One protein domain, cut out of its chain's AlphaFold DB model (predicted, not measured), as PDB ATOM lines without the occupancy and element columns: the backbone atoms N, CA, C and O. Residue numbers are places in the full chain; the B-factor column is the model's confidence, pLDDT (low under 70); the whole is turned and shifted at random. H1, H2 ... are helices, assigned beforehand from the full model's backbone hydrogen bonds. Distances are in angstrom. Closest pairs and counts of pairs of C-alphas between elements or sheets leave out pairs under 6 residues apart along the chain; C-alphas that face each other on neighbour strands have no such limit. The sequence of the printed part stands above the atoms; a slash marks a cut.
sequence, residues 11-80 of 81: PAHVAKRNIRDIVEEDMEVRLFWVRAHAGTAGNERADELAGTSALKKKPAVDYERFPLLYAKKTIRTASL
ATOM      1  N   PRO A  11      49.335 -29.422  -8.916       83.75
ATOM      2  CA  PRO A  11      48.498 -29.146  -7.745       83.75
ATOM      3  C   PRO A  11      48.970 -29.840  -6.460       83.75
ATOM      4  O   PRO A  11      49.077 -29.199  -5.414       83.75
ATOM      5  N   ALA A  12      49.313 -31.129  -6.530       86.94
ATOM      6  CA  ALA A  12      49.791 -31.879  -5.368       86.94
ATOM      7  C   ALA A  12      51.150 -31.364  -4.868       86.94
ATOM      8  O   ALA A  12      51.400 -31.337  -3.661       86.94
ATOM      9  N   HIS A  13      52.031 -30.940  -5.779       89.50
ATOM     10  CA  HIS A  13      53.312 -30.341  -5.416       89.50
ATOM     11  C   HIS A  13      53.128 -28.988  -4.710       89.50
ATOM     12  O   HIS A  13      53.760 -28.744  -3.683       89.50
ATOM     13  N   VAL A  14      52.232 -28.134  -5.218       93.62
ATOM     14  CA  VAL A  14      51.897 -26.847  -4.587       93.62
ATOM     15  C   VAL A  14      51.296 -27.057  -3.197       93.62
ATOM     16  O   VAL A  14      51.752 -26.431  -2.247       93.62
ATOM     17  N   ALA A  15      50.347 -27.984  -3.040       93.75
ATOM     18  CA  ALA A  15      49.746 -28.273  -1.736       93.75
ATOM     19  C   ALA A  15      50.787 -28.734  -0.699       93.75
ATOM     20  O   ALA A  15      50.783 -28.259   0.434       93.75
ATOM     21  N   LYS A  16      51.723 -29.611  -1.095       94.38
ATOM     22  CA  LYS A  16      52.826 -30.054  -0.224       94.38
ATOM     23  C   LYS A  16      53.738 -28.905   0.189       94.38
ATOM     24  O   LYS A  16      54.123 -28.838   1.353       94.38
ATOM     25  N   ARG A  17      54.079 -28.018  -0.753       96.56
ATOM     26  CA  ARG A  17      54.876 -26.826  -0.458       96.56
ATOM     27  C   ARG A  17      54.157 -25.934   0.552       96.56
ATOM     28  O   ARG A  17      54.750 -25.618   1.566       96.56
ATOM     29  N   ASN A  18      52.883 -25.619   0.327       96.81
ATOM     30  CA  ASN A  18      52.121 -24.755   1.232       96.81
ATOM     31  C   ASN A  18      52.055 -25.320   2.659       96.81
ATOM     32  O   ASN A  18      52.184 -24.570   3.616       96.81
ATOM     33  N   ILE A  19      51.883 -26.639   2.816       96.81
ATOM     34  CA  ILE A  19      51.907 -27.279   4.143       96.81
ATOM     35  C   ILE A  19      53.278 -27.113   4.803       96.81
ATOM     36  O   ILE A  19      53.344 -26.841   5.997       96.81
ATOM     37  N   ARG A  20      54.368 -27.277   4.044       96.69
ATOM     38  CA  ARG A  20      55.721 -27.070   4.567       96.69
ATOM     39  C   ARG A  20      55.926 -25.621   5.000       96.69
ATOM     40  O   ARG A  20      56.405 -25.410   6.102       96.69
ATOM     41  N   ASP A  21      55.520 -24.668   4.168       97.62
ATOM     42  CA  ASP A  21      55.655 -23.241   4.452       97.62
ATOM     43  C   ASP A  21      54.874 -22.873   5.747       97.62
ATOM     44  O   ASP A  21      55.404 -22.174   6.599       97.62
ATOM     45  N   ILE A  22      53.683 -23.453   5.986       97.00
ATOM     46  CA  ILE A  22      52.922 -23.301   7.253       97.00
ATOM     47  C   ILE A  22      53.693 -23.849   8.465       97.00
ATOM     48  O   ILE A  22      53.707 -23.229   9.524       97.00
ATOM     49  N   VAL A  23      54.319 -25.020   8.331       96.44
ATOM     50  CA  VAL A  23      55.100 -25.635   9.420       96.44
ATOM     51  C   VAL A  23      56.386 -24.849   9.696       96.44
ATOM     52  O   VAL A  23      56.805 -24.748  10.845       96.44
ATOM     53  N   GLU A  24      57.008 -24.271   8.664       97.38
ATOM     54  CA  GLU A  24      58.169 -23.378   8.799       97.38
ATOM     55  C   GLU A  24      57.819 -22.078   9.551       97.38
ATOM     56  O   GLU A  24      58.686 -21.505  10.207       97.38
ATOM     57  N   GLU A  25      56.551 -21.656   9.527       97.12
ATOM     58  CA  GLU A  25      56.006 -20.551  10.331       97.12
ATOM     59  C   GLU A  25      55.649 -20.956  11.783       97.12
ATOM     60  O   GLU A  25      54.944 -20.222  12.473       97.12
ATOM     61  N   ASP A  26      56.131 -22.110  12.260       96.25
ATOM     62  CA  ASP A  26      55.903 -22.661  13.612       96.25
ATOM     63  C   ASP A  26      54.420 -22.957  13.931       96.25
ATOM     64  O   ASP A  26      54.004 -23.049  15.088       96.25
ATOM     65  N   MET A  27      53.590 -23.137  12.896       97.06
ATOM     66  CA  MET A  27      52.200 -23.565  13.054       97.06
ATOM     67  C   MET A  27      52.070 -25.093  13.053       97.06
ATOM     68  O   MET A  27      52.604 -25.796  12.192       97.06
ATOM     69  N   GLU A  28      51.274 -25.625  13.984       95.88
ATOM     70  CA  GLU A  28      50.995 -27.061  14.051       95.88
ATOM     71  C   GLU A  28      49.982 -27.489  12.972       95.88
ATOM     72  O   GLU A  28      48.852 -26.999  12.918       95.88
ATOM     73  N   VAL A  29      50.354 -28.477  12.150       95.38
ATOM     74  CA  VAL A  29      49.470 -29.085  11.145       95.38
ATOM     75  C   VAL A  29      49.258 -30.564  11.453       95.38
ATOM     76  O   VAL A  29      50.209 -31.340  11.532       95.38
ATOM     77  N   ARG A  30      47.990 -30.985  11.547       95.56
ATOM     78  CA  ARG A  30      47.595 -32.397  11.678       95.56
ATOM     79  C   ARG A  30      46.694 -32.803  10.517       95.56
ATOM     80  O   ARG A  30      45.665 -32.176  10.277       95.56
ATOM     81  N   LEU A  31      47.080 -33.859   9.805       93.44
ATOM     82  CA  LEU A  31      46.331 -34.398   8.671       93.44
ATOM     83  C   LEU A  31      45.569 -35.653   9.096       93.44
ATOM     84  O   LEU A  31      46.147 -36.566   9.683       93.44
ATOM     85  N   PHE A  32      44.285 -35.710   8.752       90.62
ATOM     86  CA  PHE A  32      43.418 -36.848   9.039       90.62
ATOM     87  C   PHE A  32      42.758 -37.339   7.756       90.62
ATOM     88  O   PHE A  32      42.281 -36.545   6.946       90.62
ATOM     89  N   TRP A  33      42.690 -38.659   7.597       91.19
ATOM     90  CA  TRP A  33      41.884 -39.276   6.552       91.19
ATOM     91  C   TRP A  33      40.452 -39.414   7.050       91.19
ATOM     92  O   TRP A  33      40.167 -40.224   7.933       91.19
ATOM     93  N   VAL A  34      39.551 -38.618   6.485       88.56
ATOM     94  CA  VAL A  34      38.116 -38.720   6.755       88.56
ATOM     95  C   VAL A  34      37.493 -39.640   5.713       88.56
ATOM     96  O   VAL A  34      37.839 -39.598   4.531       88.56
ATOM     97  N   ARG A  35      36.573 -40.504   6.145       87.81
ATOM     98  CA  ARG A  35      35.811 -41.346   5.224       87.81
ATOM     99  C   ARG A  35      34.883 -40.461   4.386       87.81
ATOM    100  O   ARG A  35      34.143 -39.651   4.937       87.81
ATOM    101  N   ALA A  36      34.901 -40.648   3.068       83.06
ATOM    102  CA  ALA A  36      33.992 -39.947   2.167       83.06
ATOM    103  C   ALA A  36      32.525 -40.213   2.550       83.06
ATOM    104  O   ALA A  36      32.174 -41.339   2.912       83.06
ATOM    105  N   HIS A  37      31.687 -39.176   2.455       77.19
ATOM    106  CA  HIS A  37      30.239 -39.237   2.714       77.19
ATOM    107  C   HIS A  37      29.861 -39.789   4.100       77.19
ATOM    108  O   HIS A  37      28.860 -40.484   4.257       77.19
ATOM    109  N   ALA A  38      30.677 -39.504   5.117       84.00
ATOM    110  CA  ALA A  38      30.461 -39.976   6.483       84.00
ATOM    111  C   ALA A  38      29.646 -39.013   7.370       84.00
ATOM    112  O   ALA A  38      29.707 -39.136   8.591       84.00
ATOM    113  N   GLY A  39      28.927 -38.031   6.810       86.81
ATOM    114  CA  GLY A  39      28.138 -37.090   7.620       86.81
ATOM    115  C   GLY A  39      28.956 -35.966   8.261       86.81
ATOM    116  O   GLY A  39      28.458 -35.248   9.125       86.81
ATOM    117  N   THR A  40      30.247 -35.834   7.931       91.25
ATOM    118  CA  THR A  40      31.087 -34.782   8.519       91.25
ATOM    119  C   THR A  40      30.820 -33.469   7.795       91.25
ATOM    120  O   THR A  40      31.361 -33.247   6.714       91.25
ATOM    121  N   ALA A  41      30.042 -32.584   8.423       92.62
ATOM    122  CA  ALA A  41      29.573 -31.329   7.824       92.62
ATOM    123  C   ALA A  41      30.686 -30.495   7.157       92.62
ATOM    124  O   ALA A  41      30.488 -29.922   6.087       92.62
ATOM    125  N   GLY A  42      31.883 -30.443   7.756       90.94
ATOM    126  CA  GLY A  42      33.032 -29.745   7.170       90.94
ATOM    127  C   GLY A  42      33.540 -30.380   5.869       90.94
ATOM    128  O   GLY A  42      33.831 -29.662   4.916       90.94
ATOM    129  N   ASN A  43      33.607 -31.714   5.810       92.06
ATOM    130  CA  ASN A  43      34.006 -32.442   4.606       92.06
ATOM    131  C   ASN A  43      32.937 -32.327   3.512       92.06
ATOM    132  O   ASN A  43      33.260 -32.069   2.361       92.06
ATOM    133  N   GLU A  44      31.662 -32.460   3.881       92.88
ATOM    134  CA  GLU A  44      30.536 -32.344   2.946       92.88
ATOM    135  C   GLU A  44      30.480 -30.958   2.307       92.88
ATOM    136  O   GLU A  44      30.382 -30.835   1.088       92.88
ATOM    137  N   ARG A  45      30.663 -29.905   3.109       93.06
ATOM    138  CA  ARG A  45      30.745 -28.542   2.584       93.06
ATOM    139  C   ARG A  45      31.943 -28.355   1.649       93.06
ATOM    140  O   ARG A  45      31.833 -27.624   0.667       93.06
ATOM    141  N   ALA A  46      33.083 -28.988   1.930       92.25
ATOM    142  CA  ALA A  46      34.238 -28.945   1.033       92.25
ATOM    143  C   ALA A  46      33.935 -29.633  -0.313       92.25
ATOM    144  O   ALA A  46      34.248 -29.064  -1.364       92.25
ATOM    145  N   ASP A  47      33.262 -30.786  -0.290       90.38
ATOM    146  CA  ASP A  47      32.831 -31.515  -1.490       90.38
ATOM    147  C   ASP A  47      31.834 -30.691  -2.330       90.38
ATOM    148  O   ASP A  47      31.990 -30.566  -3.549       90.38
ATOM    149  N   GLU A  48      30.847 -30.054  -1.691       92.31
ATOM    150  CA  GLU A  48      29.883 -29.164  -2.355       92.31
ATOM    151  C   GLU A  48      30.566 -27.959  -3.020       92.31
ATOM    152  O   GLU A  48      30.267 -27.605  -4.169       92.31
ATOM    153  N   LEU A  49      31.515 -27.323  -2.328       92.25
ATOM    154  CA  LEU A  49      32.275 -26.198  -2.876       92.25
ATOM    155  C   LEU A  49      33.139 -26.628  -4.069       92.25
ATOM    156  O   LEU A  49      33.188 -25.923  -5.083       92.25
ATOM    157  N   ALA A  50      33.777 -27.796  -3.987       88.75
ATOM    158  CA  ALA A  50      34.544 -28.353  -5.095       88.75
ATOM    159  C   ALA A  50      33.646 -28.638  -6.312       88.75
ATOM    160  O   ALA A  50      33.957 -28.208  -7.430       88.75
ATOM    161  N   GLY A  51      32.495 -29.283  -6.093       88.50
ATOM    162  CA  GLY A  51      31.529 -29.603  -7.145       88.50
ATOM    163  C   GLY A  51      30.948 -28.357  -7.818       88.50
ATOM    164  O   GLY A  51      30.947 -28.244  -9.046       88.50
ATOM    165  N   THR A  52      30.512 -27.370  -7.031       91.31
ATOM    166  CA  THR A  52      29.956 -26.114  -7.565       91.31
ATOM    167  C   THR A  52      30.988 -25.302  -8.354       91.31
ATOM    168  O   THR A  52      30.649 -24.729  -9.393       91.31
ATOM    169  N   SER A  53      32.250 -25.282  -7.916       86.25
ATOM    170  CA  SER A  53      33.349 -24.631  -8.642       86.25
ATOM    171  C   SER A  53      33.609 -25.293 -10.001       86.25
ATOM    172  O   SER A  53      33.693 -24.599 -11.023       86.25
ATOM    173  N   ALA A  54      33.654 -26.630 -10.037       83.88
ATOM    174  CA  ALA A  54      33.843 -27.391 -11.271       83.88
ATOM    175  C   ALA A  54      32.710 -27.144 -12.283       83.88
ATOM    176  O   ALA A  54      32.972 -26.940 -13.469       83.88
ATOM    177  N   LEU A  55      31.456 -27.078 -11.823       83.00
ATOM    178  CA  LEU A  55      30.299 -26.824 -12.690       83.00
ATOM    179  C   LEU A  55      30.290 -25.406 -13.276       83.00
ATOM    180  O   LEU A  55      29.964 -25.233 -14.450       83.00
ATOM    181  N   LYS A  56      30.663 -24.395 -12.480       82.12
ATOM    182  CA  LYS A  56      30.676 -22.989 -12.923       82.12
ATOM    183  C   LYS A  56      31.795 -22.696 -13.918       82.12
ATOM    184  O   LYS A  56      31.563 -22.000 -14.901       82.12
ATOM    185  N   LYS A  57      33.005 -23.202 -13.662       76.31
ATOM    186  CA  LYS A  57      34.178 -22.922 -14.506       76.31
ATOM    187  C   LYS A  57      34.318 -23.879 -15.692       76.31
ATOM    188  O   LYS A  57      35.072 -23.559 -16.603       76.31
ATOM    189  N   LYS A  58      33.624 -25.030 -15.673       70.50
ATOM    190  CA  LYS A  58      33.789 -26.145 -16.628       70.50
ATOM    191  C   LYS A  58      35.262 -26.359 -17.014       70.50
ATOM    192  O   LYS A  58      35.580 -26.359 -18.206       70.50
ATOM    193  N   PRO A  59      36.182 -26.462 -16.036       71.50
ATOM    194  CA  PRO A  59      37.587 -26.610 -16.360       71.50
ATOM    195  C   PRO A  59      37.779 -27.893 -17.174       71.50
ATOM    196  O   PRO A  59      37.087 -28.891 -16.948       71.50
ATOM    197  N   ALA A  60      38.718 -27.864 -18.122       71.12
ATOM    198  CA  ALA A  60      39.171 -29.089 -18.758       71.12
ATOM    199  C   ALA A  60      39.623 -30.050 -17.654       71.12
ATOM    200  O   ALA A  60      40.345 -29.655 -16.737       71.12
ATOM    201  N   VAL A  61      39.129 -31.285 -17.702       71.75
ATOM    202  CA  VAL A  61      39.448 -32.265 -16.670       71.75
ATOM    203  C   VAL A  61      40.938 -32.587 -16.765       71.75
ATOM    204  O   VAL A  61      41.413 -33.018 -17.815       71.75
ATOM    205  N   ASP A  62      41.659 -32.352 -15.671       72.44
ATOM    206  CA  ASP A  62      43.086 -32.636 -15.562       72.44
ATOM    207  C   ASP A  62      43.280 -34.121 -15.245       72.44
ATOM    208  O   ASP A  62      43.172 -34.566 -14.099       72.44
ATOM    209  N   TYR A  63      43.463 -34.917 -16.294       73.62
ATOM    210  CA  TYR A  63      43.726 -36.341 -16.164       73.62
ATOM    211  C   TYR A  63      45.233 -36.602 -16.171       73.62
ATOM    212  O   TYR A  63      45.920 -36.219 -17.113       73.62
ATOM    213  N   GLU A  64      45.734 -37.381 -15.206       68.75
ATOM    214  CA  GLU A  64      47.129 -37.863 -15.220       68.75
ATOM    215  C   GLU A  64      47.461 -38.693 -16.474       68.75
ATOM    216  O   GLU A  64      48.607 -38.738 -16.923       68.75
ATOM    217  N   ARG A  65      46.461 -39.380 -17.039       73.56
ATOM    218  CA  ARG A  65      46.542 -40.122 -18.303       73.56
ATOM    219  C   ARG A  65      45.228 -39.999 -19.052       73.56
ATOM    220  O   ARG A  65      44.170 -40.031 -18.433       73.56
ATOM    221  N   PHE A  66      45.294 -39.938 -20.381       75.62
ATOM    222  CA  PHE A  66      44.108 -39.843 -21.230       75.62
ATOM    223  C   PHE A  66      43.135 -41.013 -20.967       75.62
ATOM    224  O   PHE A  66      43.480 -42.166 -21.251       75.62
ATOM    225  N   PRO A  67      41.931 -40.769 -20.415       81.69
ATOM    226  CA  PRO A  67      41.044 -41.856 -20.018       81.69
ATOM    227  C   PRO A  67      40.347 -42.482 -21.222       81.69
ATOM    228  O   PRO A  67      39.705 -41.795 -22.017       81.69
ATOM    229  N   LEU A  68      40.349 -43.815 -21.292       84.62
ATOM    230  CA  LEU A  68      39.626 -44.562 -22.329       84.62
ATOM    231  C   LEU A  68      38.120 -44.266 -22.333       84.62
ATOM    232  O   LEU A  68      37.504 -44.197 -23.393       84.62
ATOM    233  N   LEU A  69      37.518 -44.077 -21.155       83.56
ATOM    234  CA  LEU A  69      36.101 -43.728 -21.044       83.56
ATOM    235  C   LEU A  69      35.811 -42.354 -21.662       83.56
ATOM    236  O   LEU A  69      34.799 -42.190 -22.340       83.56
ATOM    237  N   TYR A  70      36.717 -41.393 -21.454       82.75
ATOM    238  CA  TYR A  70      36.612 -40.064 -22.045       82.75
ATOM    239  C   TYR A  70      36.692 -40.156 -23.572       82.75
ATOM    240  O   TYR A  70      35.792 -39.662 -24.240       82.75
ATOM    241  N   ALA A  71      37.673 -40.899 -24.100       86.38
ATOM    242  CA  ALA A  71      37.832 -41.169 -25.532       86.38
ATOM    243  C   ALA A  71      36.578 -41.789 -26.170       86.38
ATOM    244  O   ALA A  71      36.093 -41.340 -27.205       86.38
ATOM    245  N   LYS A  72      36.021 -42.825 -25.530       90.25
ATOM    246  CA  LYS A  72      34.800 -43.491 -26.006       90.25
ATOM    247  C   LYS A  72      33.609 -42.537 -26.019       90.25
ATOM    248  O   LYS A  72      32.810 -42.575 -26.952       90.25
ATOM    249  N   LYS A  73      33.484 -41.687 -24.997       88.06
ATOM    250  CA  LYS A  73      32.409 -40.696 -24.911       88.06
ATOM    251  C   LYS A  73      32.521 -39.664 -26.032       88.06
ATOM    252  O   LYS A  73      31.512 -39.414 -26.680       88.06
ATOM    253  N   THR A  74      33.707 -39.106 -26.282       85.56
ATOM    254  CA  THR A  74      33.912 -38.125 -27.360       85.56
ATOM    255  C   THR A  74      33.640 -38.713 -28.738       85.56
ATOM    256  O   THR A  74      32.934 -38.074 -29.511       85.56
ATOM    257  N   ILE A  75      34.108 -39.935 -29.022       91.25
ATOM    258  CA  ILE A  75      33.810 -40.623 -30.292       91.25
ATOM    259  C   ILE A  75      32.300 -40.816 -30.456       91.25
ATOM    260  O   ILE A  75      31.748 -40.468 -31.490       91.25
ATOM    261  N   ARG A  76      31.612 -41.314 -29.419       91.06
ATOM    262  CA  ARG A  76      30.163 -41.540 -29.483       91.06
ATOM    263  C   ARG A  76      29.391 -40.249 -29.742       91.06
ATOM    264  O   ARG A  76      28.459 -40.275 -30.529       91.06
ATOM    265  N   THR A  77      29.749 -39.152 -29.076       90.56
ATOM    266  CA  THR A  77      29.088 -37.859 -29.301       90.56
ATOM    267  C   THR A  77      29.320 -37.361 -30.728       90.56
ATOM    268  O   THR A  77      28.363 -36.963 -31.370       90.56
ATOM    269  N   ALA A  78      30.548 -37.455 -31.247       87.62
ATOM    270  CA  ALA A  78      30.883 -37.005 -32.602       87.62
ATOM    271  C   ALA A  78      30.260 -37.864 -33.720       87.62
ATOM    272  O   ALA A  78      30.177 -37.414 -34.852       87.62
ATOM    273  N   SER A  79      29.869 -39.108 -33.426       86.00
ATOM    274  CA  SER A  79      29.161 -40.000 -34.361       86.00
ATOM    275  C   SER A  79      27.632 -39.866 -34.316       86.00
ATOM    276  O   SER A  79      26.953 -40.595 -35.034       86.00
ATOM    277  N   LEU A  80      27.093 -39.024 -33.428       77.25
ATOM    278  CA  LEU A  80      25.655 -38.751 -33.296       77.25
ATOM    279  C   LEU A  80      25.236 -37.397 -33.902       77.25
ATOM    280  O   LEU A  80      24.035 -37.137 -33.952       77.25
TER     281      LEU A  80
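This is residues 11 to 80 of the 81 residues of the protein "RNase H type-1 domain-containing protein" of Eumeta variegata (UniProt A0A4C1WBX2). Go along the printed part from residue 11 and you find three separate helices strung out on one open chain, with no shared core: H1 at one end, H2 in the middle and H3 at the other end. The loop of residues 25 to 40 swings from H1 to H2. The 70 printed residues hold H1, H2 and H3 in that order and no named strand: all helix. The whole is extended, with a radius of gyration of the C-alphas of 17.8 A and spans of 57 by 29 by 22 A, only just elongated.

H1, residues 11 to 24, H2, residues 41 to 57, and H3, residues 68 to 78, are apart from one another. In each, every O i to N i+4 pair is within hydrogen-bond range.

Find C-alpha 11 at (48.498, -29.146, -7.745); from there H1 runs 20.0 A. H2 spans 24.3 A, and H3 15.5 A to C-alpha 78 at (30.883, -37.005, -32.602).

The farthest C-alphas, those of Asp 26 and Leu 80, are 58.1 A apart. The printed part has no cut. The link H1 to H2 is long. Look at residue 64 for pLDDT under 70.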